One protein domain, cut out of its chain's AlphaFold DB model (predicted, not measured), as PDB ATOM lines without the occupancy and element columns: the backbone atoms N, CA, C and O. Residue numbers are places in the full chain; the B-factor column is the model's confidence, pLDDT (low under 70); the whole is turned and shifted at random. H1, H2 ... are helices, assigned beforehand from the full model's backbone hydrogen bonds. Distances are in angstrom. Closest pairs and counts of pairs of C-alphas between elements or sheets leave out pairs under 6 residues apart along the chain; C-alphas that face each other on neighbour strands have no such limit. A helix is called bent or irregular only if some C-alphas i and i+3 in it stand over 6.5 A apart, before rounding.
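Overview. This is residues 10 to 55 of the 59 residues of the protein "DUF4248 domain-containing protein" of Prevotella copri DSM 18205 (UniProt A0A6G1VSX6). The longest helix, H1, meets a hairpin of two helices at a corner: H2 and H3 lie side by side, run opposite ways and make the core, while H1 leads off at a wide angle and its first residues, 10 to 15, stick out. A long loop joins H2 to H3, and its residues 36 to 41 also stick out. The printed part has 46 residues with three named helices, in the order H1, H2, H3, and no named strand; the class is all helix. It is compact, with a radius of gyration of the C-alphas of 9.7 A, and its C-alphas span 25 by 21 by 17 A.

Arrangement. H1, residues 10 to 22, and H2, residues 24 to 32, only just touch, with 3 pairs of C-alphas within 8 A, and they touch only at the corner by their link. H1 touches H2 with residues 20 to 21 alone, and the closest C-alphas of the two helices are those of Ile 20 and Trp 27, 6.0 A apart. The lines of the two helices are about perpendicular, at 79 degrees. H3, residues 44 to 54, is close to H1 but not clearly touching it; their closest C-alphas, those of Ile 20 and Ile 50, are 7.7 A apart. H1 and H3 run the same way at a steep tilt of 69 degrees, only just short of about perpendicular. H2 and H3 touch and form a helical hairpin, running opposite ways at a shallow tilt of 10 degrees. Their closest C-alphas are those of Leu 30 and Gln 46, 6.1 A apart, and their centres are 10.6 A apart. In H1, H2 and H3 every O i to N i+4 pair is within hydrogen-bond range.

Along the chain. H1 has 13 residues, from C-alpha 10 at (20.180, -58.233, 9.439) to C-alpha 22, over 18.1 A. H2 has 9 residues, from C-alpha 24 at (36.843, -45.442, 3.689) to C-alpha 32, over 12.4 A. H3 has 11 residues and measures 15.1 A from C-alpha 44 to C-alpha 54, which is at (25.444, -43.456, -0.118). No helix is bent or irregular.

Size, cuts and confidence. The two C-alphas farthest apart are those of Thr 11 and Glu 32, at 26.1 A. Without residues 10 to 15 and 36 to 41, which stand free, the body spans 19 by 17 by 13 A. The printed part has no cut. The link from H1 to H2 is tight, with 1 residue between them, and the link from H2 to H3 is long, with 11 residues. The mean pLDDT of the printed part is 80.6; residues 10 to 12, residue 37 and residues 39 to 40 are under 70.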
ATOM      1  N   ARG A  10      18.783 -57.830   9.629       59.34
ATOM      2  CA  ARG A  10      20.180 -58.233   9.439       59.34
ATOM      3  C   ARG A  10      20.687 -58.046   8.017       59.34
ATOM      4  O   ARG A  10      21.841 -57.670   7.866       59.34
ATOM      5  N   THR A  11      19.880 -58.325   6.998       62.91
ATOM      6  CA  THR A  11      20.342 -58.288   5.606       62.91
ATOM      7  C   THR A  11      20.598 -56.845   5.183       62.91
ATOM      8  O   THR A  11      21.706 -56.534   4.758       62.91
ATOM      9  N   ALA A  12      19.650 -55.935   5.424       66.88
ATOM     10  CA  ALA A  12      19.817 -54.507   5.141       66.88
ATOM     11  C   ALA A  12      21.012 -53.895   5.894       66.88
ATOM     12  O   ALA A  12      21.823 -53.189   5.299       66.88
ATOM     13  N   VAL A  13      21.185 -54.237   7.177       72.94
ATOM     14  CA  VAL A  13      22.336 -53.778   7.971       72.94
ATOM     15  C   VAL A  13      23.652 -54.376   7.465       72.94
ATOM     16  O   VAL A  13      24.652 -53.669   7.419       72.94
ATOM     17  N   ASN A  14      23.677 -55.642   7.039       76.25
ATOM     18  CA  ASN A  14      24.879 -56.250   6.461       76.25
ATOM     19  C   ASN A  14      25.280 -55.593   5.139       76.25
ATOM     20  O   ASN A  14      26.471 -55.360   4.914       76.25
ATOM     21  N   HIS A  15      24.310 -55.294   4.272       79.12
ATOM     22  CA  HIS A  15      24.572 -54.543   3.050       79.12
ATOM     23  C   HIS A  15      25.096 -53.152   3.403       79.12
ATOM     24  O   HIS A  15      26.202 -52.820   2.989       79.12
ATOM     25  N   LEU A  16      24.398 -52.404   4.259       78.69
ATOM     26  CA  LEU A  16      24.832 -51.084   4.711       78.69
ATOM     27  C   LEU A  16      26.266 -51.106   5.265       78.69
ATOM     28  O   LEU A  16      27.116 -50.346   4.815       78.69
ATOM     29  N   MET A  17      26.578 -52.041   6.163       80.56
ATOM     30  CA  MET A  17      27.923 -52.200   6.725       80.56
ATOM     31  C   MET A  17      28.969 -52.569   5.671       80.56
ATOM     32  O   MET A  17      30.120 -52.151   5.786       80.56
ATOM     33  N   SER A  18      28.601 -53.335   4.643       84.12
ATOM     34  CA  SER A  18      29.506 -53.648   3.530       84.12
ATOM     35  C   SER A  18      29.816 -52.413   2.686       84.12
ATOM     36  O   SER A  18      30.945 -52.259   2.229       84.12
ATOM     37  N   TRP A  19      28.842 -51.522   2.500       84.19
ATOM     38  CA  TRP A  19      29.023 -50.262   1.782       84.19
ATOM     39  C   TRP A  19      29.833 -49.253   2.590       84.19
ATOM     40  O   TRP A  19      30.815 -48.727   2.075       84.19
ATOM     41  N   ILE A  20      29.512 -49.068   3.872       83.94
ATOM     42  CA  ILE A  20      30.291 -48.201   4.765       83.94
ATOM     43  C   ILE A  20      31.758 -48.661   4.798       83.94
ATOM     44  O   ILE A  20      32.663 -47.845   4.691       83.94
ATOM     45  N   ARG A  21      32.012 -49.976   4.859       82.44
ATOM     46  CA  ARG A  21      33.379 -50.525   4.797       82.44
ATOM     47  C   ARG A  21      34.089 -50.311   3.462       82.44
ATOM     48  O   ARG A  21      35.313 -50.304   3.439       82.44
ATOM     49  N   ARG A  22      33.354 -50.204   2.353       84.19
ATOM     50  CA  ARG A  22      33.928 -49.880   1.035       84.19
ATOM     51  C   ARG A  22      34.229 -48.388   0.906       84.19
ATOM     52  O   ARG A  22      35.180 -48.027   0.222       84.19
ATOM     53  N   CYS A  23      33.459 -47.538   1.580       85.38
ATOM     54  CA  CYS A  23      33.663 -46.095   1.631       85.38
ATOM     55  C   CYS A  23      34.542 -45.711   2.831       85.38
ATOM     56  O   CYS A  23      34.049 -45.237   3.851       85.38
ATOM     57  N   GLN A  24      35.861 -45.861   2.682       83.56
ATOM     58  CA  GLN A  24      36.843 -45.442   3.689       83.56
ATOM     59  C   GLN A  24      36.642 -44.007   4.235       83.56
ATOM     60  O   GLN A  24      36.709 -43.859   5.453       83.56
ATOM     61  N   PRO A  25      36.354 -42.968   3.416       85.94
ATOM     62  CA  PRO A  25      36.122 -41.619   3.946       85.94
ATOM     63  C   PRO A  25      34.858 -41.520   4.809       85.94
ATOM     64  O   PRO A  25      34.873 -40.849   5.831       85.94
ATOM     65  N   LEU A  26      33.789 -42.249   4.463       86.38
ATOM     66  CA  LEU A  26      32.579 -42.314   5.289       86.38
ATOM     67  C   LEU A  26      32.867 -43.007   6.627       86.38
ATOM     68  O   LEU A  26      32.361 -42.599   7.665       86.38
ATOM     69  N   TRP A  27      33.675 -44.069   6.613       87.19
ATOM     70  CA  TRP A  27      34.077 -44.755   7.838       87.19
ATOM     71  C   TRP A  27      34.908 -43.855   8.762       87.19
ATOM     72  O   TRP A  27      34.683 -43.866   9.972       87.19
ATOM     73  N   ASP A  28      35.825 -43.068   8.199       88.50
ATOM     74  CA  ASP A  28      36.637 -42.108   8.954       88.50
ATOM     75  C   ASP A  28      35.760 -41.015   9.580       88.50
ATOM     76  O   ASP A  28      35.788 -40.826  10.795       88.50
ATOM     77  N   GLU A  29      34.853 -40.425   8.796       88.69
ATOM     78  CA  GLU A  29      33.918 -39.402   9.276       88.69
ATOM     79  C   GLU A  29      33.011 -39.939  10.401       88.69
ATOM     80  O   GLU A  29      32.759 -39.269  11.406       88.69
ATOM     81  N   LEU A  30      32.563 -41.196  10.296       88.25
ATOM     82  CA  LEU A  30      31.829 -41.863  11.373       88.25
ATOM     83  C   LEU A  30      32.685 -41.991  12.641       88.25
ATOM     84  O   LEU A  30      32.180 -41.713  13.734       88.25
ATOM     85  N   GLN A  31      33.956 -42.388  12.523       87.06
ATOM     86  CA  GLN A  31      34.870 -42.474  13.666       87.06
ATOM     87  C   GLN A  31      35.131 -41.102  14.303       87.06
ATOM     88  O   GLN A  31      35.115 -41.008  15.533       87.06
ATOM     89  N   GLU A  32      35.297 -40.044  13.507       88.88
ATOM     90  CA  GLU A  32      35.429 -38.663  13.993       88.88
ATOM     91  C   GLU A  32      34.174 -38.195  14.748       88.88
ATOM     92  O   GLU A  32      34.266 -37.500  15.761       88.88
ATOM     93  N   MET A  33      32.989 -38.647  14.326       86.69
ATOM     94  CA  MET A  33      31.729 -38.430  15.049       86.69
ATOM     95  C   MET A  33      31.576 -39.298  16.313       86.69
ATOM     96  O   MET A  33      30.519 -39.257  16.953       86.69
ATOM     97  N   GLY A  34      32.581 -40.102  16.671       85.50
ATOM     98  CA  GLY A  34      32.553 -40.998  17.827       85.50
ATOM     99  C   GLY A  34      31.760 -42.285  17.591       85.50
ATOM    100  O   GLY A  34      31.235 -42.866  18.539       85.50
ATOM    101  N   TYR A  35      31.613 -42.727  16.339       83.75
ATOM    102  CA  TYR A  35      31.028 -44.033  16.048       83.75
ATOM    103  C   TYR A  35      31.963 -45.150  16.513       83.75
ATOM    104  O   TYR A  35      33.072 -45.316  16.002       83.75
ATOM    105  N   GLU A  36      31.489 -45.968  17.448       76.25
ATOM    106  CA  GLU A  36      32.181 -47.185  17.853       76.25
ATOM    107  C   GLU A  36      31.573 -48.405  17.157       76.25
ATOM    108  O   GLU A  36      30.358 -48.569  17.066       76.25
ATOM    109  N   LYS A  37      32.426 -49.348  16.746       67.81
ATOM    110  CA  LYS A  37      32.026 -50.648  16.169       67.81
ATOM    111  C   LYS A  37      31.094 -51.490  17.063       67.81
ATOM    112  O   LYS A  37      30.537 -52.485  16.606       67.81
ATOM    113  N   THR A  38      30.981 -51.142  18.344       70.69
ATOM    114  CA  THR A  38      30.108 -51.772  19.346       70.69
ATOM    115  C   THR A  38      28.702 -51.162  19.367       70.69
ATOM    116  O   THR A  38      27.777 -51.786  19.897       70.69
ATOM    117  N   CYS A  39      28.511 -49.978  18.775       68.44
ATOM    118  CA  CYS A  39      27.222 -49.312  18.684       68.44
ATOM    119  C   CYS A  39      26.280 -50.101  17.768       68.44
ATOM    120  O   CYS A  39      26.555 -50.329  16.591       68.44
ATOM    121  N   LYS A  40      25.121 -50.496  18.305       67.88
ATOM    122  CA  LYS A  40      24.069 -51.194  17.544       67.88
ATOM    123  C   LYS A  40      23.197 -50.258  16.701       67.88
ATOM    124  O   LYS A  40      22.348 -50.742  15.958       67.88
ATOM    125  N   SER A  41      23.402 -48.949  16.829       75.00
ATOM    126  CA  SER A  41      22.598 -47.907  16.194       75.00
ATOM    127  C   SER A  41      23.476 -46.720  15.817       75.00
ATOM    128  O   SER A  41      24.441 -46.419  16.518       75.00
ATOM    129  N   PHE A  42      23.099 -46.027  14.747       81.06
ATOM    130  CA  PHE A  42      23.708 -44.765  14.343       81.06
ATOM    131  C   PHE A  42      22.965 -43.589  14.978       81.06
ATOM    132  O   PHE A  42      21.739 -43.612  15.123       81.06
ATOM    133  N   THR A  43      23.698 -42.543  15.343       84.38
ATOM    134  CA  THR A  43      23.100 -41.268  15.748       84.38
ATOM    135  C   THR A  43      22.520 -40.541  14.528       84.38
ATOM    136  O   THR A  43      22.950 -40.791  13.403       84.38
ATOM    137  N   PRO A  44      21.581 -39.592  14.699       82.62
ATOM    138  CA  PRO A  44      21.002 -38.855  13.572       82.62
ATOM    139  C   PRO A  44      22.048 -38.159  12.686       82.62
ATOM    140  O   PRO A  44      21.865 -38.066  11.477       82.62
ATOM    141  N   LYS A  45      23.164 -37.705  13.277       84.56
ATOM    142  CA  LYS A  45      24.290 -37.109  12.541       84.56
ATOM    143  C   LYS A  45      25.005 -38.135  11.658       84.56
ATOM    144  O   LYS A  45      25.223 -37.871  10.485       84.56
ATOM    145  N   GLN A  46      25.275 -39.320  12.201       86.31
ATOM    146  CA  GLN A  46      25.894 -40.431  11.472       86.31
ATOM    147  C   GLN A  46      24.977 -40.958  10.359       86.31
ATOM    148  O   GLN A  46      25.434 -41.227   9.256       86.31
ATOM    149  N   VAL A  47      23.665 -41.049  10.613       85.00
ATOM    150  CA  VAL A  47      22.680 -41.417   9.581       85.00
ATOM    151  C   VAL A  47      22.673 -40.394   8.445       85.00
ATOM    152  O   VAL A  47      22.628 -40.782   7.283       85.00
ATOM    153  N   LYS A  48      22.761 -39.097   8.759       85.50
ATOM    154  CA  LYS A  48      22.838 -38.050   7.734       85.50
ATOM    155  C   LYS A  48      24.088 -38.208   6.862       85.50
ATOM    156  O   LYS A  48      23.948 -38.163   5.650       85.50
ATOM    157  N   ALA A  49      25.256 -38.450   7.458       86.44
ATOM    158  CA  ALA A  49      26.499 -38.713   6.724       86.44
ATOM    159  C   ALA A  49      26.398 -39.936   5.804       86.44
ATOM    160  O   ALA A  49      26.814 -39.895   4.648       86.44
ATOM    161  N   ILE A  50      25.787 -41.012   6.304       85.50
ATOM    162  CA  ILE A  50      25.513 -42.234   5.543       85.50
ATOM    163  C   ILE A  50      24.629 -41.927   4.328       85.50
ATOM    164  O   ILE A  50      24.968 -42.351   3.230       85.50
ATOM    165  N   ILE A  51      23.533 -41.181   4.502       83.50
ATOM    166  CA  ILE A  51      22.621 -40.815   3.403       83.50
ATOM    167  C   ILE A  51      23.302 -39.872   2.403       83.50
ATOM    168  O   ILE A  51      23.110 -40.023   1.203       83.50
ATOM    169  N   ASP A  52      24.111 -38.928   2.878       85.00
ATOM    170  CA  ASP A  52      24.834 -37.979   2.024       85.00
ATOM    171  C   ASP A  52      25.864 -38.688   1.128       85.00
ATOM    172  O   ASP A  52      25.954 -38.415  -0.066       85.00
ATOM    173  N   ASN A  53      26.573 -39.679   1.681       81.19
ATOM    174  CA  ASN A  53      27.604 -40.430   0.963       81.19
ATOM    175  C   ASN A  53      27.057 -41.588   0.109       81.19
ATOM    176  O   ASN A  53      27.661 -41.927  -0.908       81.19
ATOM    177  N   LEU A  54      25.974 -42.247   0.535       79.00
ATOM    178  CA  LEU A  54      25.444 -43.456  -0.118       79.00
ATOM    179  C   LEU A  54      24.141 -43.220  -0.897       79.00
ATOM    180  O   LEU A  54      23.760 -44.079  -1.691       79.00
ATOM    181  N   GLY A  55      23.472 -42.081  -0.704       70.00
ATOM    182  CA  GLY A  55      22.128 -41.815  -1.222       70.00
ATOM    183  C   GLY A  55      21.017 -42.457  -0.378       70.00
ATOM    184  O   GLY A  55      21.270 -43.217   0.560       70.00
TER     185      GLY A  55